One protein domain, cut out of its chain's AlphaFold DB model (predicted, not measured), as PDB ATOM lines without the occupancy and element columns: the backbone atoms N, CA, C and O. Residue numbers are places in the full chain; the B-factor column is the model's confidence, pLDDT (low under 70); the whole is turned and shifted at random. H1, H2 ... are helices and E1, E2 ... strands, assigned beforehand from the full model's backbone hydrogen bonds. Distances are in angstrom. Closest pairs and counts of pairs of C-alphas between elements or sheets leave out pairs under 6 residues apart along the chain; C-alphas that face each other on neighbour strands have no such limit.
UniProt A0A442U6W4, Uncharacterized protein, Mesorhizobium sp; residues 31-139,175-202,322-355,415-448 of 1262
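Overview. This is residues 31 to 139, 175 to 202, 322 to 355 and 415 to 448 of the 1262 residues of an uncharacterized protein of Mesorhizobium sp (UniProt A0A442U6W4). The chain is wound in stacked turns, a short solenoid: one wall is a twisted sheet, and E4, E5 and E7 bend sharply out of it towards a smaller opposite wall of E6, E8 and short stretches at residues 193 to 194 and 345 to 346. Hairpin E2-E3 lies by one end of the stack and hairpin E11-E12 by the other, H3 lies outside the large sheet, and extended stretches at residues 195 to 202, 347 to 355 and 415 to 422 run side by side to and from the cuts. The printed 205 residues hold, in order, E1 E2 E3 E4 H1 E5 E6 E7 E8 E9 E10 E11 E12 H2 E13 H3; the mixed main sheet runs E1, E4, E5, E7, E9, E10, E13. It is mostly strand, with under half of the residues in named elements, and compact, with a radius of gyration of the C-alphas of 17.4 A and spans of 54 by 40 by 36 A.

Along the chain. E1, residues 35 to 40, begins at C-alpha 35 (-34.120, 10.943, 102.973) and is 16.9 A long. E2 is 45 to 47, E3 50 to 53, E4 56 to 67 with 18.7 A, and H1 86 to 89. E5 is 95 to 107 with 18.0 A, E6 110 to 112, E7 117 to 127 with 19.1 A, and E8 132 to 134. E9 is 176 to 180, E10 324 to 326, E11 330 to 332, E12 338 to 340, H2 341 to 344 and E13 424 to 426. H3, 436 to 442, ends at C-alpha 442 (-12.649, 19.770, 98.499).

Arrangement. In the main sheet edge strand E1 is antiparallel to E4, with N 37 and O 59 2.8 A apart. E4 and E5 are parallel, with N 60 and O 99 at 2.8 A, and E5 and E7 likewise, with N 100 and O 119 at 2.8 A. E4 bends by 127 degrees at residue 64, E5 by 128 at 103 and E7 by 116 at 123. E4, H1 and E5 form a strand-helix-strand unit, two parallel neighbours with a helix between, its crossover right-handed. H1 is on the sheet at a height of 6.6 A, over none of its strands. E6 and E8 are parallel, with N 134 and O 111 at 2.8 A. H2 only grazes the sheet, and H3 is not on it. In H3 every O i to N i+4 pair is within hydrogen-bond range; H1 and H2 are too short for one.

Size, cuts and confidence. C-alphas 77 and 415, the farthest apart, are 57.0 A apart. The cuts, 139 to 175, 202 to 322 and 355 to 415, leave C-alpha gaps of 17.5, 22.1 and 6.8 A. The link from E4 to H1 is long, 18 residues. Mean pLDDT of the printed part is 78.6; low stretches include residues 70 to 87 and 428 to 446.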
ATOM      1  N   GLU A  31     -31.883   3.524 110.754       70.88
ATOM      2  CA  GLU A  31     -32.300   3.301 109.368       70.88
ATOM      3  C   GLU A  31     -33.535   4.145 108.981       70.88
ATOM      4  O   GLU A  31     -33.708   4.501 107.813       70.88
ATOM      5  N   LYS A  32     -34.356   4.556 109.966       72.00
ATOM      6  CA  LYS A  32     -35.546   5.408 109.761       72.00
ATOM      7  C   LYS A  32     -35.216   6.862 109.409       72.00
ATOM      8  O   LYS A  32     -36.048   7.609 108.893       72.00
ATOM      9  N   TYR A  33     -33.977   7.293 109.633       76.44
ATOM     10  CA  TYR A  33     -33.572   8.682 109.417       76.44
ATOM     11  C   TYR A  33     -33.082   8.946 107.987       76.44
ATOM     12  O   TYR A  33     -32.344   9.898 107.764       76.44
ATOM     13  N   THR A  34     -33.550   8.166 107.010       74.00
ATOM     14  CA  THR A  34     -33.159   8.267 105.596       74.00
ATOM     15  C   THR A  34     -34.053   9.239 104.810       74.00
ATOM     16  O   THR A  34     -35.261   9.322 105.039       74.00
ATOM     17  N   THR A  35     -33.462   9.987 103.877       74.00
ATOM     18  CA  THR A  35     -34.120  10.943 102.973       74.00
ATOM     19  C   THR A  35     -33.534  10.801 101.565       74.00
ATOM     20  O   THR A  35     -32.318  10.794 101.401       74.00
ATOM     21  N   LEU A  36     -34.388  10.719 100.539       75.62
ATOM     22  CA  LEU A  36     -34.004  10.519  99.133       75.62
ATOM     23  C   LEU A  36     -34.556  11.643  98.250       75.62
ATOM     24  O   LEU A  36     -35.764  11.903  98.248       75.62
ATOM     25  N   SER A  37     -33.701  12.243  97.427       75.38
ATOM     26  CA  SER A  37     -34.088  13.117  96.317       75.38
ATOM     27  C   SER A  37     -33.668  12.495  94.988       75.38
ATOM     28  O   SER A  37     -32.579  11.932  94.868       75.38
ATOM     29  N   VAL A  38     -34.553  12.581  93.995       74.12
ATOM     30  CA  VAL A  38     -34.336  12.077  92.637       74.12
ATOM     31  C   VAL A  38     -34.721  13.186  91.673       74.12
ATOM     32  O   VAL A  38     -35.880  13.589  91.633       74.12
ATOM     33  N   LYS A  39     -33.761  13.663  90.885       72.00
ATOM     34  CA  LYS A  39     -33.971  14.676  89.852       72.00
ATOM     35  C   LYS A  39     -33.786  14.047  88.479       72.00
ATOM     36  O   LYS A  39     -32.697  13.579  88.159       72.00
ATOM     37  N   THR A  40     -34.828  14.055  87.658       68.69
ATOM     38  CA  THR A  40     -34.758  13.549  86.280       68.69
ATOM     39  C   THR A  40     -34.339  14.671  85.336       68.69
ATOM     40  O   THR A  40     -34.894  15.768  85.368       68.69
ATOM     41  N   GLY A  41     -33.342  14.411  84.498       56.59
ATOM     42  CA  GLY A  41     -32.920  15.308  83.436       56.59
ATOM     43  C   GLY A  41     -33.998  15.436  82.361       56.59
ATOM     44  O   GLY A  41     -34.691  14.478  82.037       56.59
ATOM     45  N   TYR A  42     -34.118  16.627  81.779       47.19
ATOM     46  CA  TYR A  42     -35.108  16.914  80.730       47.19
ATOM     47  C   TYR A  42     -34.563  16.716  79.310       47.19
ATOM     48  O   TYR A  42     -35.330  16.736  78.346       47.19
ATOM     49  N   GLN A  43     -33.243  16.558  79.171       51.91
ATOM     50  CA  GLN A  43     -32.564  16.408  77.888       51.91
ATOM     51  C   GLN A  43     -32.084  14.963  77.712       51.91
ATOM     52  O   GLN A  43     -31.258  14.504  78.503       51.91
ATOM     53  N   PRO A  44     -32.575  14.244  76.687       64.75
ATOM     54  CA  PRO A  44     -32.051  12.935  76.340       64.75
ATOM     55  C   PRO A  44     -30.576  13.053  75.959       64.75
ATOM     56  O   PRO A  44     -30.208  13.902  75.147       64.75
ATOM     57  N   LYS A  45     -29.733  12.179  76.505       75.12
ATOM     58  CA  LYS A  45     -28.304  12.140  76.180       75.12
ATOM     59  C   LYS A  45     -27.827  10.720  75.902       75.12
ATOM     60  O   LYS A  45     -28.596   9.763  76.001       75.12
ATOM     61  N   ILE A  46     -26.571  10.592  75.484       77.44
ATOM     62  CA  ILE A  46     -25.911   9.291  75.368       77.44
ATOM     63  C   ILE A  46     -25.403   8.911  76.758       77.44
ATOM     64  O   ILE A  46     -24.553   9.604  77.316       77.44
ATOM     65  N   PHE A  47     -25.935   7.826  77.312       84.06
ATOM     66  CA  PHE A  47     -25.549   7.287  78.613       84.06
ATOM     67  C   PHE A  47     -25.610   5.757  78.563       84.06
ATOM     68  O   PHE A  47     -26.454   5.186  77.880       84.06
ATOM     69  N   ASN A  48     -24.656   5.078  79.194       85.00
ATOM     70  CA  ASN A  48     -24.400   3.641  79.065       85.00
ATOM     71  C   ASN A  48     -24.274   3.142  77.611       85.00
ATOM     72  O   ASN A  48     -24.659   2.021  77.293       85.00
ATOM     73  N   GLY A  49     -23.763   3.986  76.706       76.12
ATOM     74  CA  GLY A  49     -23.662   3.669  75.273       76.12
ATOM     75  C   GLY A  49     -25.004   3.670  74.529       76.12
ATOM     76  O   GLY A  49     -25.039   3.359  73.340       76.12
ATOM     77  N   ILE A  50     -26.095   4.047  75.202       78.88
ATOM     78  CA  ILE A  50     -27.449   4.121  74.657       78.88
ATOM     79  C   ILE A  50     -27.803   5.596  74.445       78.88
ATOM     80  O   ILE A  50     -27.700   6.420  75.353       78.88
ATOM     81  N   ALA A  51     -28.213   5.947  73.228       75.62
ATOM     82  CA  ALA A  51     -28.670   7.294  72.908       75.62
ATOM     83  C   ALA A  51     -30.128   7.503  73.340       75.62
ATOM     84  O   ALA A  51     -30.967   6.623  73.166       75.62
ATOM     85  N   GLY A  52     -30.443   8.704  73.827       70.00
ATOM     86  CA  GLY A  52     -31.818   9.098  74.132       70.00
ATOM     87  C   GLY A  52     -32.292   8.738  75.541       70.00
ATOM     88  O   GLY A  52     -33.495   8.782  75.788       70.00
ATOM     89  N   ILE A  53     -31.379   8.405  76.461       73.56
ATOM     90  CA  ILE A  53     -31.717   8.167  77.869       73.56
ATOM     91  C   ILE A  53     -31.932   9.508  78.579       73.56
ATOM     92  O   ILE A  53     -31.098  10.411  78.482       73.56
ATOM     93  N   LEU A  54     -33.044   9.618  79.311       76.31
ATOM     94  CA  LEU A  54     -33.248  10.649  80.328       76.31
ATOM     95  C   LEU A  54     -32.579  10.169  81.613       76.31
ATOM     96  O   LEU A  54     -33.007   9.170  82.188       76.31
ATOM     97  N   THR A  55     -31.506  10.831  82.033       81.31
ATOM     98  CA  THR A  55     -30.765  10.412  83.224       81.31
ATOM     99  C   THR A  55     -31.363  10.967  84.509       81.31
ATOM    100  O   THR A  55     -32.021  12.004  84.507       81.31
ATOM    101  N   ARG A  56     -31.114  10.287  85.629       83.94
ATOM    102  CA  ARG A  56     -31.479  10.714  86.979       83.94
ATOM    103  C   ARG A  56     -30.234  11.061  87.786       83.94
ATOM    104  O   ARG A  56     -29.224  10.363  87.715       83.94
ATOM    105  N   GLN A  57     -30.338  12.117  88.576       83.81
ATOM    106  CA  GLN A  57     -29.391  12.478  89.624       83.81
ATOM    107  C   GLN A  57     -30.035  12.148  90.965       83.81
ATOM    108  O   GLN A  57     -31.168  12.562  91.226       83.81
ATOM    109  N   ILE A  58     -29.343  11.375  91.794       84.62
ATOM    110  CA  ILE A  58     -29.877  10.865  93.053       84.62
ATOM    111  C   ILE A  58     -29.029  11.374  94.207       84.62
ATOM    112  O   ILE A  58     -27.808  11.261  94.181       84.62
ATOM    113  N   LYS A  59     -29.690  11.886  95.245       86.12
ATOM    114  CA  LYS A  59     -29.056  12.242  96.514       86.12
ATOM    115  C   LYS A  59     -29.753  11.523  97.662       86.12
ATOM    116  O   LYS A  59     -30.980  11.562  97.760       86.12
ATOM    117  N   VAL A  60     -28.980  10.896  98.538       87.06
ATOM    118  CA  VAL A  60     -29.457  10.146  99.703       87.06
ATOM    119  C   VAL A  60     -28.780  10.696 100.947       87.06
ATOM    120  O   VAL A  60     -27.560  10.797 100.976       87.06
ATOM    121  N   SER A  61     -29.553  11.022 101.977       86.88
ATOM    122  CA  SER A  61     -29.040  11.382 103.298       86.88
ATOM    123  C   SER A  61     -29.589  10.445 104.366       86.88
ATOM    124  O   SER A  61     -30.751  10.059 104.275       86.88
ATOM    125  N   GLY A  62     -28.804  10.090 105.378       86.12
ATOM    126  CA  GLY A  62     -29.314   9.348 106.529       86.12
ATOM    127  C   GLY A  62     -28.290   9.124 107.629       86.12
ATOM    128  O   GLY A  62     -27.116   9.425 107.475       86.12
ATOM    129  N   VAL A  63     -28.721   8.571 108.762       88.56
ATOM    130  CA  VAL A  63     -27.774   8.190 109.822       88.56
ATOM    131  C   VAL A  63     -27.014   6.938 109.409       88.56
ATOM    132  O   VAL A  63     -25.789   6.936 109.373       88.56
ATOM    133  N   ARG A  64     -27.740   5.881 109.046       88.31
ATOM    134  CA  ARG A  64     -27.150   4.626 108.588       88.31
ATOM    135  C   ARG A  64     -27.794   4.205 107.275       88.31
ATOM    136  O   ARG A  64     -28.975   3.875 107.259       88.31
ATOM    137  N   LEU A  65     -27.022   4.233 106.192       88.19
ATOM    138  CA  LEU A  65     -27.470   3.830 104.859       88.19
ATOM    139  C   LEU A  65     -27.016   2.398 104.584       88.19
ATOM    140  O   LEU A  65     -25.818   2.145 104.458       88.19
ATOM    141  N   ILE A  66     -27.969   1.470 104.485       86.19
ATOM    142  CA  ILE A  66     -27.694   0.049 104.245       86.19
ATOM    143  C   ILE A  66     -28.084  -0.309 102.807       86.19
ATOM    144  O   ILE A  66     -29.222  -0.106 102.387       86.19
ATOM    145  N   TRP A  67     -27.125  -0.850 102.056       86.75
ATOM    146  CA  TRP A  67     -27.312  -1.350 100.694       86.75
ATOM    147  C   TRP A  67     -27.267  -2.876 100.697       86.75
ATOM    148  O   TRP A  67     -26.190  -3.483 100.679       86.75
ATOM    149  N   ASP A  68     -28.449  -3.484 100.732       81.44
ATOM    150  CA  ASP A  68     -28.631  -4.929 100.826       81.44
ATOM    151  C   ASP A  68     -29.733  -5.411  99.870       81.44
ATOM    152  O   ASP A  68     -30.804  -4.811  99.806       81.44
ATOM    153  N   GLU A  69     -29.461  -6.476  99.111       72.44
ATOM    154  CA  GLU A  69     -30.429  -7.127  98.218       72.44
ATOM    155  C   GLU A  69     -31.459  -7.940  99.014       72.44
ATOM    156  O   GLU A  69     -32.614  -8.058  98.606       72.44
ATOM    157  N   TYR A  70     -31.046  -8.476 100.167       56.47
ATOM    158  CA  TYR A  70     -31.802  -9.451 100.955       56.47
ATOM    159  C   TYR A  70     -32.474  -8.842 102.177       56.47
ATOM    160  O   TYR A  70     -32.623  -9.531 103.183       56.47
ATOM    161  N   ASP A  71     -32.868  -7.571 102.133       52.72
ATOM    162  CA  ASP A  71     -33.584  -6.970 103.255       52.72
ATOM    163  C   ASP A  71     -34.972  -7.625 103.422       52.72
ATOM    164  O   ASP A  71     -35.990  -7.217 102.856       52.72
ATOM    165  N   THR A  72     -34.981  -8.737 104.158       42.62
ATOM    166  CA  THR A  72     -36.125  -9.576 104.485       42.62
ATOM    167  C   THR A  72     -36.893  -8.952 105.646       42.62
ATOM    168  O   THR A  72     -36.711  -9.347 106.793       42.62
ATOM    169  N   GLY A  73     -37.786  -8.015 105.327       46.56
ATOM    170  CA  GLY A  73     -38.994  -7.733 106.110       46.56
ATOM    171  C   GLY A  73     -38.842  -6.861 107.362       46.56
ATOM    172  O   GLY A  73     -38.268  -7.286 108.352       46.56
ATOM    173  N   TYR A  74     -39.459  -5.676 107.304       36.34
ATOM    174  CA  TYR A  74     -40.202  -4.921 108.339       36.34
ATOM    175  C   TYR A  74     -40.491  -3.553 107.677       36.34
ATOM    176  O   TYR A  74     -39.558  -2.787 107.483       36.34
ATOM    177  N   ASP A  75     -41.665  -3.139 107.203       38.56
ATOM    178  CA  ASP A  75     -43.071  -3.504 107.374       38.56
ATOM    179  C   ASP A  75     -43.791  -3.129 106.057       38.56
ATOM    180  O   ASP A  75     -43.556  -2.049 105.514       38.56
ATOM    181  N   GLU A  76     -44.718  -3.947 105.553       37.38
ATOM    182  CA  GLU A  76     -45.603  -3.578 104.424       37.38
ATOM    183  C   GLU A  76     -46.633  -2.480 104.797       37.38
ATOM    184  O   GLU A  76     -47.495  -2.129 103.990       37.38
ATOM    185  N   ALA A  77     -46.549  -1.925 106.012       37.44
ATOM    186  CA  ALA A  77     -47.515  -0.993 106.590       37.44
ATOM    187  C   ALA A  77     -47.203   0.504 106.373       37.44
ATOM    188  O   ALA A  77     -48.093   1.316 106.604       37.44
ATOM    189  N   ASP A  78     -46.006   0.891 105.908       42.62
ATOM    190  CA  ASP A  78     -45.675   2.304 105.638       42.62
ATOM    191  C   ASP A  78     -44.916   2.473 104.303       42.62
ATOM    192  O   ASP A  78     -43.692   2.341 104.238       42.62
ATOM    193  N   PRO A  79     -45.618   2.771 103.194       37.97
ATOM    194  CA  PRO A  79     -45.004   2.953 101.878       37.97
ATOM    195  C   PRO A  79     -44.101   4.194 101.754       37.97
ATOM    196  O   PRO A  79     -43.537   4.407 100.676       37.97
ATOM    197  N   GLY A  80     -44.014   5.046 102.788       39.56
ATOM    198  CA  GLY A  80     -43.406   6.375 102.703       39.56
ATOM    199  C   GLY A  80     -42.124   6.605 103.509       39.56
ATOM    200  O   GLY A  80     -41.548   7.683 103.362       39.56
ATOM    201  N   GLU A  81     -41.651   5.646 104.308       38.47
ATOM    202  CA  GLU A  81     -40.310   5.694 104.911       38.47
ATOM    203  C   GLU A  81     -39.313   4.911 104.037       38.47
ATOM    204  O   GLU A  81     -39.461   3.721 103.767       38.47
ATOM    205  N   ILE A  82     -38.280   5.599 103.541       45.38
ATOM    206  CA  ILE A  82     -37.237   5.041 102.664       45.38
ATOM    207  C   ILE A  82     -36.233   4.245 103.514       45.38
ATOM    208  O   ILE A  82     -35.045   4.552 103.499       45.38
ATOM    209  N   SER A  83     -36.671   3.266 104.308       42.44
ATOM    210  CA  SER A  83     -35.714   2.438 105.053       42.44
ATOM    211  C   SER A  83     -35.185   1.250 104.245       42.44
ATOM    212  O   SER A  83     -34.005   0.965 104.377       42.44
ATOM    213  N   ASN A  84     -35.936   0.619 103.325       42.28
ATOM    214  CA  ASN A  84     -35.499  -0.687 102.768       42.28
ATOM    215  C   ASN A  84     -35.496  -0.816 101.218       42.28
ATOM    216  O   ASN A  84     -35.433  -1.919 100.686       42.28
ATOM    217  N   LYS A  85     -35.564   0.281 100.436       56.38
ATOM    218  CA  LYS A  85     -35.584   0.233  98.941       56.38
ATOM    219  C   LYS A  85     -34.358   0.830  98.241       56.38
ATOM    220  O   LYS A  85     -34.395   1.024  97.025       56.38
ATOM    221  N   LEU A  86     -33.273   1.124  98.960       66.81
ATOM    222  CA  LEU A  86     -32.075   1.713  98.343       66.81
ATOM    223  C   LEU A  86     -31.490   0.790  97.258       66.81
ATOM    224  O   LEU A  86     -31.133   1.259  96.177       66.81
ATOM    225  N   PHE A  87     -31.512  -0.531  97.470       61.19
ATOM    226  CA  PHE A  87     -30.982  -1.498  96.503       61.19
ATOM    227  C   PHE A  87     -31.736  -1.548  95.163       61.19
ATOM    228  O   PHE A  87     -31.131  -1.914  94.161       61.19
ATOM    229  N   ASN A  88     -32.993  -1.086  95.072       70.12
ATOM    230  CA  ASN A  88     -33.728  -1.026  93.792       70.12
ATOM    231  C   ASN A  88     -33.062  -0.115  92.744       70.12
ATOM    232  O   ASN A  88     -33.450  -0.114  91.578       70.12
ATOM    233  N   MET A  89     -32.080   0.688  93.155       78.06
ATOM    234  CA  MET A  89     -31.252   1.485  92.255       78.06
ATOM    235  C   MET A  89     -30.142   0.657  91.585       78.06
ATOM    236  O   MET A  89     -29.679   1.030  90.507       78.06
ATOM    237  N   SER A  90     -29.749  -0.477  92.172       80.94
ATOM    238  CA  SER A  90     -28.769  -1.406  91.605       80.94
ATOM    239  C   SER A  90     -29.254  -1.950  90.256       80.94
ATOM    240  O   SER A  90     -30.417  -2.304  90.081       80.94
ATOM    241  N   GLY A  91     -28.368  -1.968  89.266       82.56
ATOM    242  CA  GLY A  91     -28.653  -2.377  87.892       82.56
ATOM    243  C   GLY A  91     -29.308  -1.303  87.018       82.56
ATOM    244  O   GLY A  91     -29.388  -1.506  85.803       82.56
ATOM    245  N   SER A  92     -29.722  -0.163  87.586       84.94
ATOM    246  CA  SER A  92     -30.309   0.940  86.818       84.94
ATOM    247  C   SER A  92     -29.319   1.480  85.779       84.94
ATOM    248  O   SER A  92     -28.129   1.649  86.044       84.94
ATOM    249  N   VAL A  93     -29.825   1.750  84.573       86.62
ATOM    250  CA  VAL A  93     -29.026   2.184  83.409       86.62
ATOM    251  C   VAL A  93     -29.095   3.687  83.161       86.62
ATOM    252  O   VAL A  93     -28.510   4.171  82.197       86.62
ATOM    253  N   ASP A  94     -29.828   4.416  83.995       87.38
ATOM    254  CA  ASP A  94     -30.174   5.822  83.812       87.38
ATOM    255  C   ASP A  94     -29.689   6.717  84.963       87.38
ATOM    256  O   ASP A  94     -29.897   7.923  84.915       87.38
ATOM    257  N   ILE A  95     -29.026   6.169  85.986       90.94
ATOM    258  CA  ILE A  95     -28.498   6.957  87.107       90.94
ATOM    259  C   ILE A  95     -27.159   7.563  86.698       90.94
ATOM    260  O   ILE A  95     -26.153   6.867  86.593       90.94
ATOM    261  N   GLU A  96     -27.146   8.870  86.483       90.12
ATOM    262  CA  GLU A  96     -25.941   9.617  86.136       90.12
ATOM    263  C   GLU A  96     -25.082   9.911  87.358       90.12
ATOM    264  O   GLU A  96     -23.873   9.694  87.316       90.12
ATOM    265  N   THR A  97     -25.700  10.388  88.439       90.38
ATOM    266  CA  THR A  97     -25.009  10.686  89.696       90.38
ATOM    267  C   THR A  97     -25.739  10.058  90.874       90.38
ATOM    268  O   THR A  97     -26.973  10.047  90.918       90.38
ATOM    269  N   LEU A  98     -24.970   9.548  91.835       92.44
ATOM    270  CA  LEU A  98     -25.463   9.077  93.123       92.44
ATOM    271  C   LEU A  98     -24.617   9.676  94.243       92.44
ATOM    272  O   LEU A  98     -23.449   9.331  94.386       92.44
ATOM    273  N   GLU A  99     -25.215  10.543  95.050       91.62
ATOM    274  CA  GLU A  99     -24.575  11.186  96.196       91.62
ATOM    275  C   GLU A  99     -25.138  10.618  97.503       91.62
ATOM    276  O   GLU A  99     -26.352  10.587  97.701       91.62
ATOM    277  N   MET A 100     -24.262  10.168  98.401       92.31
ATOM    278  CA  MET A 100     -24.607   9.596  99.703       92.31
ATOM    279  C   MET A 100     -24.034  10.465 100.824       92.31
ATOM    280  O   MET A 100     -22.831  10.714 100.853       92.31
ATOM    281  N   TYR A 101     -24.885  10.876 101.760       90.75
ATOM    282  CA  TYR A 101     -24.560  11.727 102.904       90.75
ATOM    283  C   TYR A 101     -24.935  11.000 104.199       90.75
ATOM    284  O   TYR A 101     -26.122  10.867 104.489       90.75
ATOM    285  N   ALA A 102     -23.974  10.495 104.977       91.69
ATOM    286  CA  ALA A 102     -24.330   9.719 106.171       91.69
ATOM    287  C   ALA A 102     -23.338   9.749 107.337       91.69
ATOM    288  O   ALA A 102     -22.176  10.103 107.177       91.69
ATOM    289  N   ASP A 103     -23.779   9.323 108.524       91.94
ATOM    290  CA  ASP A 103     -22.840   8.905 109.579       91.94
ATOM    291  C   ASP A 103     -22.145   7.600 109.161       91.94
ATOM    292  O   ASP A 103     -20.918   7.500 109.166       91.94
ATOM    293  N   GLU A 104     -22.924   6.619 108.703       91.94
ATOM    294  CA  GLU A 104     -22.431   5.302 108.306       91.94
ATOM    295  C   GLU A 104     -23.071   4.822 106.998       91.94
ATOM    296  O   GLU A 104     -24.294   4.796 106.856       91.94
ATOM    297  N   VAL A 105     -22.236   4.386 106.053       93.00
ATOM    298  CA  VAL A 105     -22.659   3.671 104.842       93.00
ATOM    299  C   VAL A 105     -22.206   2.218 104.940       93.00
ATOM    300  O   VAL A 105     -21.029   1.940 105.181       93.00
ATOM    301  N   VAL A 106     -23.140   1.291 104.741       90.81
ATOM    302  CA  VAL A 106     -22.911  -0.156 104.783       90.81
ATOM    303  C   VAL A 106     -23.291  -0.760 103.436       90.81
ATOM    304  O   VAL A 106     -24.447  -0.677 103.019       90.81
ATOM    305  N   ILE A 107     -22.332  -1.389 102.757       92.38
ATOM    306  CA  ILE A 107     -22.567  -2.136 101.516       92.38
ATOM    307  C   ILE A 107     -22.486  -3.633 101.827       92.38
ATOM    308  O   ILE A 107     -21.392  -4.159 102.033       92.38
ATOM    309  N   ARG A 108     -23.635  -4.320 101.862       88.38
ATOM    310  CA  ARG A 108     -23.736  -5.773 102.121       88.38
ATOM    311  C   ARG A 108     -23.803  -6.606 100.853       88.38
ATOM    312  O   ARG A 108     -23.260  -7.706 100.807       88.38
ATOM    313  N   SER A 109     -24.465  -6.075  99.830       88.06
ATOM    314  CA  SER A 109     -24.696  -6.757  98.556       88.06
ATOM    315  C   SER A 109     -24.042  -5.995  97.392       88.06
ATOM    316  O   SER A 109     -23.844  -4.780  97.499       88.06
ATOM    317  N   PRO A 110     -23.659  -6.665  96.286       92.12
ATOM    318  CA  PRO A 110     -23.097  -6.000  95.111       92.12
ATOM    319  C   PRO A 110     -24.023  -4.913  94.538       92.12
ATOM    320  O   PRO A 110     -25.101  -5.186  94.015       92.12
ATOM    321  N   LEU A 111     -23.574  -3.665  94.606       92.88
ATOM    322  CA  LEU A 111     -24.253  -2.479  94.108       92.88
ATOM    323  C   LEU A 111     -23.730  -2.121  92.709       92.88
ATOM    324  O   LEU A 111     -22.591  -1.678  92.552       92.88
ATOM    325  N   VAL A 112     -24.563  -2.310  91.684       93.25
ATOM    326  CA  VAL A 112     -24.212  -2.086  90.272       93.25
ATOM    327  C   VAL A 112     -24.795  -0.753  89.794       93.25
ATOM    328  O   VAL A 112     -26.001  -0.617  89.643       93.25
ATOM    329  N   LEU A 113     -23.946   0.234  89.523       93.94
ATOM    330  CA  LEU A 113     -24.292   1.621  89.189       93.94
ATOM    331  C   LEU A 113     -23.647   2.031  87.859       93.94
ATOM    332  O   LEU A 113     -22.590   2.656  87.796       93.94
ATOM    333  N   ARG A 114     -24.252   1.597  86.756       91.69
ATOM    334  CA  ARG A 114     -23.611   1.577  85.434       91.69
ATOM    335  C   ARG A 114     -23.296   2.983  84.912       91.69
ATOM    336  O   ARG A 114     -24.213   3.779  84.717       91.69
ATOM    337  N   GLN A 115     -22.014   3.254  84.641       93.00
ATOM    338  CA  GLN A 115     -21.486   4.573  84.250       93.00
ATOM    339  C   GLN A 115     -21.818   5.704  85.253       93.00
ATOM    340  O   GLN A 115     -21.666   6.881  84.943       93.00
ATOM    341  N   THR A 116     -22.271   5.377  86.462       93.88
ATOM    342  CA  THR A 116     -22.690   6.375  87.448       93.88
ATOM    343  C   THR A 116     -21.482   7.015  88.122       93.88
ATOM    344  O   THR A 116     -20.558   6.318  88.539       93.88
ATOM    345  N   GLU A 117     -21.519   8.334  88.288       92.88
ATOM    346  CA  GLU A 117     -20.607   9.055  89.175       92.88
ATOM    347  C   GLU A 117     -21.111   8.930  90.619       92.88
ATOM    348  O   GLU A 117     -22.198   9.412  90.956       92.88
ATOM    349  N   VAL A 118     -20.343   8.250  91.469       94.06
ATOM    350  CA  VAL A 118     -20.733   7.947  92.851       94.06
ATOM    351  C   VAL A 118     -19.974   8.847  93.815       94.06
ATOM    352  O   VAL A 118     -18.750   8.901  93.768       94.06
ATOM    353  N   PHE A 119     -20.684   9.500  94.729       91.69
ATOM    354  CA  PHE A 119     -20.114  10.332  95.783       91.69
ATOM    355  C   PHE A 119     -20.537   9.812  97.148       91.69
ATOM    356  O   PHE A 119     -21.725   9.633  97.404       91.69
ATOM    357  N   ILE A 120     -19.570   9.589  98.034       93.06
ATOM    358  CA  ILE A 120     -19.811   9.135  99.402       93.06
ATOM    359  C   ILE A 120     -19.173  10.132 100.363       93.06
ATOM    360  O   ILE A 120     -17.949  10.219 100.466       93.06
ATOM    361  N   PHE A 121     -20.028  10.858 101.076       90.69
ATOM    362  CA  PHE A 121     -19.684  11.757 102.168       90.69
ATOM    363  C   PHE A 121     -20.152  11.108 103.465       90.69
ATOM    364  O   PHE A 121     -21.347  11.114 103.777       90.69
ATOM    365  N   ALA A 122     -19.228  10.487 104.193       92.44
ATOM    366  CA  ALA A 122     -19.600   9.773 105.404       92.44
ATOM    367  C   ALA A 122     -18.531   9.814 106.485       92.44
ATOM    368  O   ALA A 122     -17.341   9.922 106.192       92.44
ATOM    369  N   ARG A 123     -18.937   9.655 107.750       90.25
ATOM    370  CA  ARG A 123     -17.945   9.400 108.800       90.25
ATOM    371  C   ARG A 123     -17.303   8.033 108.576       90.25
ATOM    372  O   ARG A 123     -16.079   7.927 108.607       90.25
ATOM    373  N   ARG A 124     -18.124   7.014 108.289       90.75
ATOM    374  CA  ARG A 124     -17.694   5.619 108.117       90.75
ATOM    375  C   ARG A 124     -18.281   4.976 106.863       90.75
ATOM    376  O   ARG A 124     -19.475   5.097 106.597       90.75
ATOM    377  N   LEU A 125     -17.446   4.228 106.145       93.44
ATOM    378  CA  LEU A 125     -17.855   3.317 105.076       93.44
ATOM    379  C   LEU A 125     -17.423   1.899 105.448       93.44
ATOM    380  O   LEU A 125     -16.259   1.670 105.777       93.44
ATOM    381  N   SER A 126     -18.353   0.954 105.368       92.06
ATOM    382  CA  SER A 126     -18.096  -0.456 105.641       92.06
ATOM    383  C   SER A 126     -18.631  -1.350 104.531       92.06
ATOM    384  O   SER A 126     -19.712  -1.127 103.983       92.06
ATOM    385  N   PHE A 127     -17.850  -2.374 104.204       92.56
ATOM    386  CA  PHE A 127     -18.295  -3.497 103.400       92.56
ATOM    387  C   PHE A 127     -18.584  -4.680 104.319       92.56
ATOM    388  O   PHE A 127     -17.832  -4.973 105.246       92.56
ATOM    389  N   GLU A 128     -19.666  -5.383 104.033       88.38
ATOM    390  CA  GLU A 128     -20.063  -6.616 104.700       88.38
ATOM    391  C   GLU A 128     -20.325  -7.677 103.621       88.38
ATOM    392  O   GLU A 128     -20.615  -7.340 102.472       88.38
ATOM    393  N   LEU A 129     -20.205  -8.961 103.972       86.75
ATOM    394  CA  LEU A 129     -20.493 -10.084 103.066       86.75
ATOM    395  C   LEU A 129     -19.811  -9.923 101.680       86.75
ATOM    396  O   LEU A 129     -18.598  -9.693 101.589       86.75
ATOM    397  N   GLU A 130     -20.584 -10.014 100.595       88.25
ATOM    398  CA  GLU A 130     -20.140  -9.864  99.200       88.25
ATOM    399  C   GLU A 130     -20.326  -8.433  98.661       88.25
ATOM    400  O   GLU A 130     -20.231  -8.203  97.459       88.25
ATOM    401  N   GLY A 131     -20.573  -7.448  99.530       90.94
ATOM    402  CA  GLY A 131     -20.805  -6.063  99.131       90.94
ATOM    403  C   GLY A 131     -19.684  -5.484  98.266       90.94
ATOM    404  O   GLY A 131     -18.507  -5.599  98.593       90.94
ATOM    405  N   SER A 132     -20.033  -4.832  97.163       95.19
ATOM    406  CA  SER A 132     -19.080  -4.153  96.271       95.19
ATOM    407  C   SER A 132     -19.792  -3.031  95.526       95.19
ATOM    408  O   SER A 132     -20.994  -3.137  95.322       95.19
ATOM    409  N   ILE A 133     -19.086  -1.997  95.085       96.19
ATOM    410  CA  ILE A 133     -19.624  -0.940  94.222       96.19
ATOM    411  C   ILE A 133     -19.015  -1.105  92.831       96.19
ATOM    412  O   ILE A 133     -17.795  -1.037  92.670       96.19
ATOM    413  N   SER A 134     -19.865  -1.312  91.828       95.62
ATOM    414  CA  SER A 134     -19.460  -1.467  90.433       95.62
ATOM    415  C   SER A 134     -20.036  -0.355  89.568       95.62
ATOM    416  O   SER A 134     -21.251  -0.198  89.528       95.62
ATOM    417  N   THR A 135     -19.197   0.373  88.831       95.44
ATOM    418  CA  THR A 135     -19.636   1.407  87.875       95.44
ATOM    419  C   THR A 135     -19.511   0.984  86.411       95.44
ATOM    420  O   THR A 135     -19.563   1.817  85.499       95.44
ATOM    421  N   VAL A 136     -19.373  -0.326  86.169       93.75
ATOM    422  CA  VAL A 136     -19.120  -0.901  84.842       93.75
ATOM    423  C   VAL A 136     -20.298  -0.624  83.889       93.75
ATOM    424  O   VAL A 136     -21.422  -1.079  84.148       93.75
ATOM    425  N   PRO A 137     -20.082   0.103  82.774       92.06
ATOM    426  CA  PRO A 137     -21.141   0.420  81.820       92.06
ATOM    427  C   PRO A 137     -21.646  -0.815  81.069       92.06
ATOM    428  O   PRO A 137     -20.992  -1.861  81.030       92.06
ATOM    429  N   LEU A 138     -22.796  -0.688  80.404       87.81
ATOM    430  CA  LEU A 138     -23.222  -1.707  79.442       87.81
ATOM    431  C   LEU A 138     -22.288  -1.742  78.216       87.81
ATOM    432  O   LEU A 138     -21.791  -0.697  77.777       87.81
ATOM    433  N   PRO A 139     -22.048  -2.930  77.632       80.38
ATOM    434  CA  PRO A 139     -21.526  -3.018  76.274       80.38
ATOM    435  C   PRO A 139     -22.569  -2.497  75.271       80.38
ATOM    436  O   PRO A 139     -23.760  -2.401  75.579       80.38
ATOM    437  N   ASN A 175     -16.719   7.391  87.843       93.00
ATOM    438  CA  ASN A 175     -15.813   7.570  88.983       93.00
ATOM    439  C   ASN A 175     -16.515   7.308  90.323       93.00
ATOM    440  O   ASN A 175     -17.735   7.434  90.448       93.00
ATOM    441  N   ILE A 176     -15.715   7.009  91.347       94.12
ATOM    442  CA  ILE A 176     -16.166   6.889  92.737       94.12
ATOM    443  C   ILE A 176     -15.365   7.872  93.592       94.12
ATOM    444  O   ILE A 176     -14.137   7.841  93.592       94.12
ATOM    445  N   TRP A 177     -16.057   8.723  94.342       90.94
ATOM    446  CA  TRP A 177     -15.489   9.749  95.210       90.94
ATOM    447  C   TRP A 177     -15.755   9.405  96.673       90.94
ATOM    448  O   TRP A 177     -16.905   9.280  97.089       90.94
ATOM    449  N   LEU A 178     -14.687   9.280  97.458       91.19
ATOM    450  CA  LEU A 178     -14.721   8.923  98.872       91.19
ATOM    451  C   LEU A 178     -14.207  10.084  99.731       91.19
ATOM    452  O   LEU A 178     -13.004  10.353  99.807       91.19
ATOM    453  N   LEU A 179     -15.131  10.757 100.410       88.06
ATOM    454  CA  LEU A 179     -14.845  11.809 101.379       88.06
ATOM    455  C   LEU A 179     -15.221  11.281 102.763       88.06
ATOM    456  O   LEU A 179     -16.342  11.464 103.234       88.06
ATOM    457  N   LEU A 180     -14.273  10.560 103.367       88.38
ATOM    458  CA  LEU A 180     -14.474   9.810 104.605       88.38
ATOM    459  C   LEU A 180     -13.692  10.408 105.775       88.38
ATOM    460  O   LEU A 180     -12.545  10.839 105.609       88.38
ATOM    461  N   HIS A 181     -14.290  10.389 106.968       85.75
ATOM    462  CA  HIS A 181     -13.582  10.751 108.198       85.75
ATOM    463  C   HIS A 181     -12.638   9.635 108.660       85.75
ATOM    464  O   HIS A 181     -11.456   9.896 108.917       85.75
ATOM    465  N   GLU A 182     -13.170   8.411 108.734       86.75
ATOM    466  CA  GLU A 182     -12.501   7.193 109.197       86.75
ATOM    467  C   GLU A 182     -12.069   6.293 108.023       86.75
ATOM    468  O   GLU A 182     -12.504   6.467 106.881       86.75
ATOM    469  N   ASP A 183     -11.195   5.326 108.310       85.88
ATOM    470  CA  ASP A 183     -10.748   4.330 107.333       85.88
ATOM    471  C   ASP A 183     -11.884   3.368 106.946       85.88
ATOM    472  O   ASP A 183     -12.798   3.097 107.727       85.88
ATOM    473  N   ILE A 184     -11.805   2.802 105.738       89.38
ATOM    474  CA  ILE A 184     -12.835   1.886 105.229       89.38
ATOM    475  C   ILE A 184     -12.749   0.548 105.962       89.38
ATOM    476  O   ILE A 184     -11.702  -0.103 105.929       89.38
ATOM    477  N   ALA A 185     -13.854   0.105 106.555       89.88
ATOM    478  CA  ALA A 185     -13.948  -1.218 107.159       89.88
ATOM    479  C   ALA A 185     -14.249  -2.279 106.087       89.88
ATOM    480  O   ALA A 185     -15.232  -2.166 105.353       89.88
ATOM    481  N   VAL A 186     -13.420  -3.321 105.992       89.31
ATOM    482  CA  VAL A 186     -13.594  -4.418 105.020       89.31
ATOM    483  C   VAL A 186     -13.489  -5.794 105.681       89.31
ATOM    484  O   VAL A 186     -12.618  -5.996 106.529       89.31
ATOM    485  N   PRO A 187     -14.316  -6.780 105.288       84.44
ATOM    486  CA  PRO A 187     -14.309  -8.091 105.927       84.44
ATOM    487  C   PRO A 187     -13.162  -8.969 105.397       84.44
ATOM    488  O   PRO A 187     -12.670  -9.842 106.108       84.44
ATOM    489  N   ASP A 188     -12.698  -8.716 104.170       83.94
ATOM    490  CA  ASP A 188     -11.625  -9.439 103.487       83.94
ATOM    491  C   ASP A 188     -10.887  -8.531 102.473       83.94
ATOM    492  O   ASP A 188     -11.086  -7.317 102.441       83.94
ATOM    493  N   ARG A 189     -10.017  -9.128 101.644       82.31
ATOM    494  CA  ARG A 189      -9.246  -8.444 100.587       82.31
ATOM    495  C   ARG A 189      -9.843  -8.597  99.179       82.31
ATOM    496  O   ARG A 189      -9.123  -8.419  98.196       82.31
ATOM    497  N   LYS A 190     -11.115  -8.988  99.043       89.12
ATOM    498  CA  LYS A 190     -11.770  -9.046  97.726       89.12
ATOM    499  C   LYS A 190     -11.851  -7.643  97.121       89.12
ATOM    500  O   LYS A 190     -11.826  -6.642  97.836       89.12
ATOM    501  N   LYS A 191     -11.970  -7.565  95.795       92.56
ATOM    502  CA  LYS A 191     -12.201  -6.292  95.104       92.56
ATOM    503  C   LYS A 191     -13.588  -5.762  95.484       92.56
ATOM    504  O   LYS A 191     -14.584  -6.453  95.298       92.56
ATOM    505  N   ARG A 192     -13.632  -4.556  96.054       93.94
ATOM    506  CA  ARG A 192     -14.843  -3.872  96.539       93.94
ATOM    507  C   ARG A 192     -15.222  -2.675  95.670       93.94
ATOM    508  O   ARG A 192     -16.392  -2.315  95.643       93.94
ATOM    509  N   PHE A 193     -14.271  -2.101  94.934       95.44
ATOM    510  CA  PHE A 193     -14.502  -1.019  93.976       95.44
ATOM    511  C   PHE A 193     -14.148  -1.490  92.567       95.44
ATOM    512  O   PHE A 193     -13.000  -1.855  92.322       95.44
ATOM    513  N   ILE A 194     -15.126  -1.495  91.657       95.81
ATOM    514  CA  ILE A 194     -14.991  -2.047  90.302       95.81
ATOM    515  C   ILE A 194     -15.420  -0.994  89.281       95.81
ATOM    516  O   ILE A 194     -16.611  -0.778  89.069       95.81
ATOM    517  N   THR A 195     -14.465  -0.339  88.625       94.94
ATOM    518  CA  THR A 195     -14.744   0.821  87.757       94.94
ATOM    519  C   THR A 195     -14.373   0.597  86.289       94.94
ATOM    520  O   THR A 195     -14.223   1.553  85.534       94.94
ATOM    521  N   CYS A 196     -14.220  -0.651  85.845       93.62
ATOM    522  CA  CYS A 196     -13.802  -0.993  84.480       93.62
ATOM    523  C   CYS A 196     -14.742  -0.411  83.403       93.62
ATOM    524  O   CYS A 196     -15.962  -0.397  83.567       93.62
ATOM    525  N   GLY A 197     -14.193   0.030  82.266       92.75
ATOM    526  CA  GLY A 197     -15.006   0.433  81.112       92.75
ATOM    527  C   GLY A 197     -15.645  -0.754  80.382       92.75
ATOM    528  O   GLY A 197     -15.311  -1.915  80.632       92.75
ATOM    529  N   SER A 198     -16.563  -0.486  79.451       92.31
ATOM    530  CA  SER A 198     -17.216  -1.549  78.673       92.31
ATOM    531  C   SER A 198     -16.366  -2.036  77.492       92.31
ATOM    532  O   SER A 198     -15.417  -1.375  77.057       92.31
ATOM    533  N   LYS A 199     -16.693  -3.227  76.972       91.88
ATOM    534  CA  LYS A 199     -16.051  -3.794  75.775       91.88
ATOM    535  C   LYS A 199     -16.273  -2.865  74.571       91.88
ATOM    536  O   LYS A 199     -17.373  -2.343  74.389       91.88
ATOM    537  N   GLY A 200     -15.247  -2.689  73.737       90.62
ATOM    538  CA  GLY A 200     -15.403  -2.039  72.432       90.62
ATOM    539  C   GLY A 200     -16.318  -2.831  71.491       90.62
ATOM    540  O   GLY A 200     -16.387  -4.056  71.581       90.62
ATOM    541  N   GLN A 201     -17.020  -2.139  70.591       91.25
ATOM    542  CA  GLN A 201     -17.894  -2.787  69.607       91.25
ATOM    543  C   GLN A 201     -17.067  -3.565  68.573       91.25
ATOM    544  O   GLN A 201     -16.015  -3.086  68.142       91.25
ATOM    545  N   ASP A 202     -17.527  -4.736  68.142       90.75
ATOM    546  CA  ASP A 202     -16.869  -5.498  67.081       90.75
ATOM    547  C   ASP A 202     -17.027  -4.768  65.730       90.75
ATOM    548  O   ASP A 202     -18.014  -4.070  65.483       90.75
ATOM    549  N   GLY A 322     -13.144   4.100  85.234       92.44
ATOM    550  CA  GLY A 322     -13.353   5.240  86.124       92.44
ATOM    551  C   GLY A 322     -12.317   5.269  87.247       92.44
ATOM    552  O   GLY A 322     -11.772   4.232  87.625       92.44
ATOM    553  N   ASP A 323     -12.044   6.445  87.798       91.81
ATOM    554  CA  ASP A 323     -11.074   6.607  88.882       91.81
ATOM    555  C   ASP A 323     -11.749   6.489  90.259       91.81
ATOM    556  O   ASP A 323     -12.920   6.838  90.428       91.81
ATOM    557  N   LEU A 324     -10.996   6.004  91.249       91.56
ATOM    558  CA  LEU A 324     -11.366   6.025  92.663       91.56
ATOM    559  C   LEU A 324     -10.642   7.191  93.335       91.56
ATOM    560  O   LEU A 324      -9.437   7.134  93.579       91.56
ATOM    561  N   LEU A 325     -11.372   8.256  93.639       88.50
ATOM    562  CA  LEU A 325     -10.828   9.475  94.218       88.50
ATOM    563  C   LEU A 325     -11.115   9.518  95.709       88.50
ATOM    564  O   LEU A 325     -12.239   9.278  96.136       88.50
ATOM    565  N   THR A 326     -10.105   9.822  96.515       85.75
ATOM    566  CA  THR A 326     -10.236   9.715  97.969       85.75
ATOM    567  C   THR A 326      -9.358  10.715  98.720       85.75
ATOM    568  O   THR A 326      -8.276  11.086  98.259       85.75
ATOM    569  N   LEU A 327      -9.833  11.160  99.888       74.12
ATOM    570  CA  LEU A 327      -9.045  11.933 100.863       74.12
ATOM    571  C   LEU A 327      -8.229  11.037 101.814       74.12
ATOM    572  O   LEU A 327      -7.320  11.517 102.489       74.12
ATOM    573  N   ARG A 328      -8.555   9.740 101.888       71.12
ATOM    574  CA  ARG A 328      -7.921   8.738 102.764       71.12
ATOM    575  C   ARG A 328      -7.374   7.570 101.944       71.12
ATOM    576  O   ARG A 328      -7.916   7.250 100.894       71.12
ATOM    577  N   SER A 329      -6.285   6.931 102.366       63.06
ATOM    578  CA  SER A 329      -5.624   5.848 101.595       63.06
ATOM    579  C   SER A 329      -5.698   4.465 102.246       63.06
ATOM    580  O   SER A 329      -5.248   3.489 101.638       63.06
ATOM    581  N   ASN A 330      -6.273   4.366 103.445       73.31
ATOM    582  CA  ASN A 330      -6.190   3.174 104.281       73.31
ATOM    583  C   ASN A 330      -7.544   2.469 104.433       73.31
ATOM    584  O   ASN A 330      -8.608   3.086 104.384       73.31
ATOM    585  N   CYS A 331      -7.475   1.153 104.624       70.56
ATOM    586  CA  CYS A 331      -8.594   0.286 104.984       70.56
ATOM    587  C   CYS A 331      -8.245  -0.483 106.262       70.56
ATOM    588  O   CYS A 331      -7.083  -0.839 106.472       70.56
ATOM    589  N   THR A 332      -9.245  -0.785 107.083       73.06
ATOM    590  CA  THR A 332      -9.108  -1.573 108.310       73.06
ATOM    591  C   THR A 332      -9.910  -2.871 108.208       73.06
ATOM    592  O   THR A 332     -11.067  -2.893 107.791       73.06
ATOM    593  N   SER A 333      -9.276  -3.988 108.566       63.69
ATOM    594  CA  SER A 333      -9.936  -5.294 108.676       63.69
ATOM    595  C   SER A 333     -10.320  -5.585 110.136       63.69
ATOM    596  O   SER A 333      -9.582  -5.161 111.030       63.69
ATOM    597  N   PRO A 334     -11.382  -6.374 110.411       51.94
ATOM    598  CA  PRO A 334     -11.753  -6.828 111.758       51.94
ATOM    599  C   PRO A 334     -10.611  -7.474 112.561       51.94
ATOM    600  O   PRO A 334     -10.659  -7.509 113.784       51.94
ATOM    601  N   VAL A 335      -9.562  -7.964 111.886       55.19
ATOM    602  CA  VAL A 335      -8.359  -8.557 112.507       55.19
ATOM    603  C   VAL A 335      -7.293  -7.496 112.859       55.19
ATOM    604  O   VAL A 335      -6.140  -7.830 113.120       55.19
ATOM    605  N   GLY A 336      -7.631  -6.202 112.813       54.41
ATOM    606  CA  GLY A 336      -6.741  -5.092 113.178       54.41
ATOM    607  C   GLY A 336      -5.584  -4.834 112.205       54.41
ATOM    608  O   GLY A 336      -4.661  -4.096 112.531       54.41
ATOM    609  N   LYS A 337      -5.598  -5.442 111.011       57.47
ATOM    610  CA  LYS A 337      -4.584  -5.200 109.972       57.47
ATOM    611  C   LYS A 337      -5.030  -4.056 109.065       57.47
ATOM    612  O   LYS A 337      -6.073  -4.162 108.419       57.47
ATOM    613  N   THR A 338      -4.224  -3.001 108.995       60.31
ATOM    614  CA  THR A 338      -4.385  -1.908 108.029       60.31
ATOM    615  C   THR A 338      -3.843  -2.343 106.663       60.31
ATOM    616  O   THR A 338      -2.739  -2.887 106.584       60.31
ATOM    617  N   SER A 339      -4.602  -2.130 105.588       67.25
ATOM    618  CA  SER A 339      -4.199  -2.417 104.201       67.25
ATOM    619  C   SER A 339      -4.424  -1.208 103.292       67.25
ATOM    620  O   SER A 339      -5.192  -0.303 103.623       67.25
ATOM    621  N   SER A 340      -3.751  -1.183 102.140       79.88
ATOM    622  CA  SER A 340      -3.918  -0.106 101.157       79.88
ATOM    623  C   SER A 340      -5.258  -0.222 100.431       79.88
ATOM    624  O   SER A 340      -5.668  -1.321 100.052       79.88
ATOM    625  N   LEU A 341      -5.893   0.920 100.145       83.94
ATOM    626  CA  LEU A 341      -7.088   1.011  99.297       83.94
ATOM    627  C   LEU A 341      -6.897   0.360  97.911       83.94
ATOM    628  O   LEU A 341      -7.848  -0.163  97.335       83.94
ATOM    629  N   GLN A 342      -5.659   0.325  97.400       85.19
ATOM    630  CA  GLN A 342      -5.326  -0.309  96.120       85.19
ATOM    631  C   GLN A 342      -5.609  -1.824  96.118       85.19
ATOM    632  O   GLN A 342      -5.950  -2.388  95.079       85.19
ATOM    633  N   GLU A 343      -5.500  -2.502  97.268       86.12
ATOM    634  CA  GLU A 343      -5.720  -3.953  97.354       86.12
ATOM    635  C   GLU A 343      -7.174  -4.329  97.040       86.12
ATOM    636  O   GLU A 343      -7.416  -5.352  96.398       86.12
ATOM    637  N   ILE A 344      -8.126  -3.464  97.404       89.50
ATOM    638  CA  ILE A 344      -9.568  -3.678  97.227       89.50
ATOM    639  C   ILE A 344     -10.151  -2.957  95.996       89.50
ATOM    640  O   ILE A 344     -11.363  -2.986  95.789       89.50
ATOM    641  N   PHE A 345      -9.311  -2.339  95.163       92.69
ATOM    642  CA  PHE A 345      -9.694  -1.705  93.895       92.69
ATOM    643  C   PHE A 345      -9.394  -2.624  92.702       92.69
ATOM    644  O   PHE A 345      -8.312  -3.213  92.637       92.69
ATOM    645  N   ASP A 346     -10.351  -2.793  91.789       92.00
ATOM    646  CA  ASP A 346     -10.199  -3.581  90.562       92.00
ATOM    647  C   ASP A 346      -9.522  -2.750  89.460       92.00
ATOM    648  O   ASP A 346     -10.078  -1.772  88.964       92.00
ATOM    649  N   ASP A 347      -8.313  -3.152  89.079       84.38
ATOM    650  CA  ASP A 347      -7.486  -2.527  88.048       84.38
ATOM    651  C   ASP A 347      -7.566  -3.248  86.689       84.38
ATOM    652  O   ASP A 347      -6.737  -3.018  85.803       84.38
ATOM    653  N   THR A 348      -8.565  -4.115  86.486       88.50
ATOM    654  CA  THR A 348      -8.737  -4.816  85.210       88.50
ATOM    655  C   THR A 348      -9.124  -3.866  84.070       88.50
ATOM    656  O   THR A 348      -9.930  -2.942  84.207       88.50
ATOM    657  N   VAL A 349      -8.533  -4.110  82.895       89.50
ATOM    658  CA  VAL A 349      -8.773  -3.334  81.670       89.50
ATOM    659  C   VAL A 349      -9.898  -3.930  80.832       89.50
ATOM    660  O   VAL A 349     -10.052  -5.149  80.718       89.50
ATOM    661  N   SER A 350     -10.670  -3.064  80.182       90.19
ATOM    662  CA  SER A 350     -11.745  -3.488  79.287       90.19
ATOM    663  C   SER A 350     -11.200  -4.041  77.965       90.19
ATOM    664  O   SER A 350     -10.192  -3.575  77.420       90.19
ATOM    665  N   LYS A 351     -11.884  -5.056  77.427       91.62
ATOM    666  CA  LYS A 351     -11.473  -5.732  76.192       91.62
ATOM    667  C   LYS A 351     -11.822  -4.902  74.945       91.62
ATOM    668  O   LYS A 351     -12.889  -4.284  74.904       91.62
ATOM    669  N   PRO A 352     -10.977  -4.921  73.902       90.88
ATOM    670  CA  PRO A 352     -11.331  -4.369  72.600       90.88
ATOM    671  C   PRO A 352     -12.414  -5.196  71.894       90.88
ATOM    672  O   PRO A 352     -12.644  -6.365  72.218       90.88
ATOM    673  N   GLY A 353     -13.041  -4.584  70.894       88.88
ATOM    674  CA  GLY A 353     -13.860  -5.272  69.906       88.88
ATOM    675  C   GLY A 353     -13.015  -6.104  68.941       88.88
ATOM    676  O   GLY A 353     -11.844  -5.807  68.682       88.88
ATOM    677  N   LEU A 354     -13.619  -7.157  68.406       89.06
ATOM    678  CA  LEU A 354     -13.003  -8.092  67.471       89.06
ATOM    679  C   LEU A 354     -13.066  -7.567  66.027       89.06
ATOM    680  O   LEU A 354     -13.911  -6.746  65.673       89.06
ATOM    681  N   SER A 355     -12.149  -8.052  65.189       87.94
ATOM    682  CA  SER A 355     -12.145  -7.853  63.736       87.94
ATOM    683  C   SER A 355     -11.812  -9.184  63.073       87.94
ATOM    684  O   SER A 355     -10.843  -9.841  63.455       87.94
ATOM    685  N   SER A 415      -5.880  -5.250  65.853       64.19
ATOM    686  CA  SER A 415      -6.742  -5.340  67.034       64.19
ATOM    687  C   SER A 415      -6.801  -3.999  67.751       64.19
ATOM    688  O   SER A 415      -5.775  -3.338  67.951       64.19
ATOM    689  N   ALA A 416      -8.006  -3.575  68.116       80.38
ATOM    690  CA  ALA A 416      -8.175  -2.335  68.848       80.38
ATOM    691  C   ALA A 416      -7.451  -2.402  70.202       80.38
ATOM    692  O   ALA A 416      -7.201  -3.483  70.735       80.38
ATOM    693  N   ALA A 417      -7.094  -1.245  70.755       88.25
ATOM    694  CA  ALA A 417      -6.429  -1.195  72.051       88.25
ATOM    695  C   ALA A 417      -7.393  -1.590  73.183       88.25
ATOM    696  O   ALA A 417      -8.590  -1.300  73.116       88.25
ATOM    697  N   PHE A 418      -6.860  -2.206  74.239       90.94
ATOM    698  CA  PHE A 418      -7.552  -2.299  75.526       90.94
ATOM    699  C   PHE A 418      -7.836  -0.893  76.071       90.94
ATOM    700  O   PHE A 418      -7.120   0.058  75.744       90.94
ATOM    701  N   GLY A 419      -8.878  -0.758  76.893       88.94
ATOM    702  CA  GLY A 419      -9.093   0.476  77.646       88.94
ATOM    703  C   GLY A 419      -7.997   0.685  78.692       88.94
ATOM    704  O   GLY A 419      -7.329  -0.265  79.102       88.94
ATOM    705  N   ASN A 420      -7.817   1.920  79.155       92.75
ATOM    706  CA  ASN A 420      -6.949   2.170  80.306       92.75
ATOM    707  C   ASN A 420      -7.634   1.703  81.597       92.75
ATOM    708  O   ASN A 420      -8.844   1.861  81.738       92.75
ATOM    709  N   ALA A 421      -6.873   1.159  82.549       90.19
ATOM    710  CA  ALA A 421      -7.389   0.860  83.884       90.19
ATOM    711  C   ALA A 421      -7.690   2.162  84.642       90.19
ATOM    712  O   ALA A 421      -6.999   3.169  84.452       90.19
ATOM    713  N   GLY A 422      -8.702   2.123  85.509       88.75
ATOM    714  CA  GLY A 422      -8.942   3.192  86.474       88.75
ATOM    715  C   GLY A 422      -7.800   3.300  87.485       88.75
ATOM    716  O   GLY A 422      -6.999   2.371  87.636       88.75
ATOM    717  N   LYS A 423      -7.700   4.435  88.178       90.88
ATOM    718  CA  LYS A 423      -6.645   4.673  89.174       90.88
ATOM    719  C   LYS A 423      -7.224   5.071  90.522       90.88
ATOM    720  O   LYS A 423      -8.246   5.745  90.595       90.88
ATOM    721  N   VAL A 424      -6.509   4.722  91.590       89.50
ATOM    722  CA  VAL A 424      -6.735   5.303  92.915       89.50
ATOM    723  C   VAL A 424      -5.986   6.633  92.997       89.50
ATOM    724  O   VAL A 424      -4.764   6.671  92.845       89.50
ATOM    725  N   ILE A 425      -6.708   7.730  93.219       85.62
ATOM    726  CA  ILE A 425      -6.172   9.095  93.221       85.62
ATOM    727  C   ILE A 425      -6.381   9.730  94.600       85.62
ATOM    728  O   ILE A 425      -7.507   9.849  95.082       85.62
ATOM    729  N   GLN A 426      -5.289  10.189  95.217       81.44
ATOM    730  CA  GLN A 426      -5.343  11.011  96.429       81.44
ATOM    731  C   GLN A 426      -5.640  12.470  96.078       81.44
ATOM    732  O   GLN A 426      -4.870  13.129  95.369       81.44
ATOM    733  N   LEU A 427      -6.747  12.984  96.609       72.50
ATOM    734  CA  LEU A 427      -7.293  14.300  96.271       72.50
ATOM    735  C   LEU A 427      -6.390  15.478  96.676       72.50
ATOM    736  O   LEU A 427      -6.467  16.536  96.060       72.50
ATOM    737  N   SER A 428      -5.463  15.285  97.617       61.19
ATOM    738  CA  SER A 428      -4.461  16.290  98.009       61.19
ATOM    739  C   SER A 428      -3.424  16.618  96.922       61.19
ATOM    740  O   SER A 428      -2.648  17.556  97.088       61.19
ATOM    741  N   SER A 429      -3.387  15.862  95.816       46.38
ATOM    742  CA  SER A 429      -2.297  15.903  94.825       46.38
ATOM    743  C   SER A 429      -2.729  16.134  93.369       46.38
ATOM    744  O   SER A 429      -1.874  16.229  92.487       46.38
ATOM    745  N   ALA A 430      -4.030  16.241  93.082       49.53
ATOM    746  CA  ALA A 430      -4.538  16.173  91.711       49.53
ATOM    747  C   ALA A 430      -5.049  17.524  91.170       49.53
ATOM    748  O   ALA A 430      -5.886  18.185  91.782       49.53
ATOM    749  N   LYS A 431      -4.604  17.907  89.963       51.59
ATOM    750  CA  LYS A 431      -5.291  18.912  89.131       51.59
ATOM    751  C   LYS A 431      -6.515  18.247  88.497       51.59
ATOM    752  O   LYS A 431      -6.397  17.636  87.440       51.59
ATOM    753  N   LEU A 432      -7.655  18.321  89.174       58.62
ATOM    754  CA  LEU A 432      -8.931  17.791  88.690       58.62
ATOM    755  C   LEU A 432      -9.791  18.925  88.116       58.62
ATOM    756  O   LEU A 432      -9.886  19.995  88.723       58.62
ATOM    757  N   ASP A 433     -10.445  18.674  86.980       55.41
ATOM    758  CA  ASP A 433     -11.517  19.531  86.453       55.41
ATOM    759  C   ASP A 433     -12.795  19.287  87.268       55.41
ATOM    760  O   ASP A 433     -13.655  18.476  86.927       55.41
ATOM    761  N   LEU A 434     -12.874  19.958  88.416       59.72
ATOM    762  CA  LEU A 434     -13.989  19.884  89.356       59.72
ATOM    763  C   LEU A 434     -15.011  20.977  89.056       59.72
ATOM    764  O   LEU A 434     -14.649  22.103  88.704       59.72
ATOM    765  N   THR A 435     -16.291  20.694  89.300       54.97
ATOM    766  CA  THR A 435     -17.293  21.766  89.358       54.97
ATOM    767  C   THR A 435     -16.933  22.758  90.481       54.97
ATOM    768  O   THR A 435     -16.318  22.362  91.477       54.97
ATOM    769  N   PRO A 436     -17.325  24.045  90.387       52.16
ATOM    770  CA  PRO A 436     -17.037  25.027  91.437       52.16
ATOM    771  C   PRO A 436     -17.537  24.608  92.827       52.16
ATOM    772  O   PRO A 436     -16.904  24.926  93.831       52.16
ATOM    773  N   GLN A 437     -18.653  23.876  92.887       54.94
ATOM    774  CA  GLN A 437     -19.245  23.375  94.127       54.94
ATOM    775  C   GLN A 437     -18.398  22.257  94.747       54.94
ATOM    776  O   GLN A 437     -18.061  22.334  95.926       54.94
ATOM    777  N   MET A 438     -17.966  21.287  93.936       59.97
ATOM    778  CA  MET A 438     -17.068  20.219  94.382       59.97
ATOM    779  C   MET A 438     -15.708  20.769  94.796       59.97
ATOM    780  O   MET A 438     -15.143  20.326  95.789       59.97
ATOM    781  N   LYS A 439     -15.199  21.776  94.077       65.50
ATOM    782  CA  LYS A 439     -13.947  22.443  94.433       65.50
ATOM    783  C   LYS A 439     -14.042  23.106  95.808       65.50
ATOM    784  O   LYS A 439     -13.210  22.820  96.654       65.50
ATOM    785  N   ARG A 440     -15.115  23.862  96.077       63.59
ATOM    786  CA  ARG A 440     -15.372  24.440  97.411       63.59
ATOM    787  C   ARG A 440     -15.496  23.386  98.511       63.59
ATOM    788  O   ARG A 440     -15.058  23.642  99.625       63.59
ATOM    789  N   GLN A 441     -16.109  22.234  98.230       64.94
ATOM    790  CA  GLN A 441     -16.195  21.130  99.195       64.94
ATOM    791  C   GLN A 441     -14.818  20.500  99.445       64.94
ATOM    792  O   GLN A 441     -14.463  20.247 100.588       64.94
ATOM    793  N   LEU A 442     -14.012  20.304  98.402       64.81
ATOM    794  CA  LEU A 442     -12.649  19.770  98.499       64.81
ATOM    795  C   LEU A 442     -11.672  20.740  99.176       64.81
ATOM    796  O   LEU A 442     -10.778  20.294  99.893       64.81
ATOM    797  N   ASP A 443     -11.885  22.051  99.027       65.75
ATOM    798  CA  ASP A 443     -11.127  23.100  99.720       65.75
ATOM    799  C   ASP A 443     -11.302  23.026 101.255       65.75
ATOM    800  O   ASP A 443     -10.479  23.563 101.996       65.75
ATOM    801  N   GLN A 444     -12.326  22.316 101.758       63.44
ATOM    802  CA  GLN A 444     -12.517  22.044 103.194       63.44
ATOM    803  C   GLN A 444     -11.569  20.954 103.731       63.44
ATOM    804  O   GLN A 444     -11.539  20.696 104.938       63.44
ATOM    805  N   GLY A 445     -10.788  20.299 102.864       67.81
ATOM    806  CA  GLY A 445      -9.766  19.325 103.244       67.81
ATOM    807  C   GLY A 445     -10.323  18.167 104.074       67.81
ATOM    808  O   GLY A 445     -11.277  17.501 103.678       67.81
ATOM    809  N   ALA A 446      -9.737  17.925 105.251       64.12
ATOM    810  CA  ALA A 446     -10.169  16.866 106.168       64.12
ATOM    811  C   ALA A 446     -11.607  17.044 106.697       64.12
ATOM    812  O   ALA A 446     -12.172  16.086 107.219       64.12
ATOM    813  N   GLY A 447     -12.203  18.232 106.555       73.69
ATOM    814  CA  GLY A 447     -13.595  18.507 106.905       73.69
ATOM    815  C   GLY A 447     -14.598  18.238 105.779       73.69
ATOM    816  O   GLY A 447     -15.794  18.326 106.017       73.69
ATOM    817  N   ALA A 448     -14.156  17.864 104.574       75.25
ATOM    818  CA  ALA A 448     -15.040  17.717 103.415       75.25
ATOM    819  C   ALA A 448     -16.073  16.573 103.536       75.25
ATOM    820  O   ALA A 448     -17.072  16.567 102.818       75.25
TER     821      ALA A 448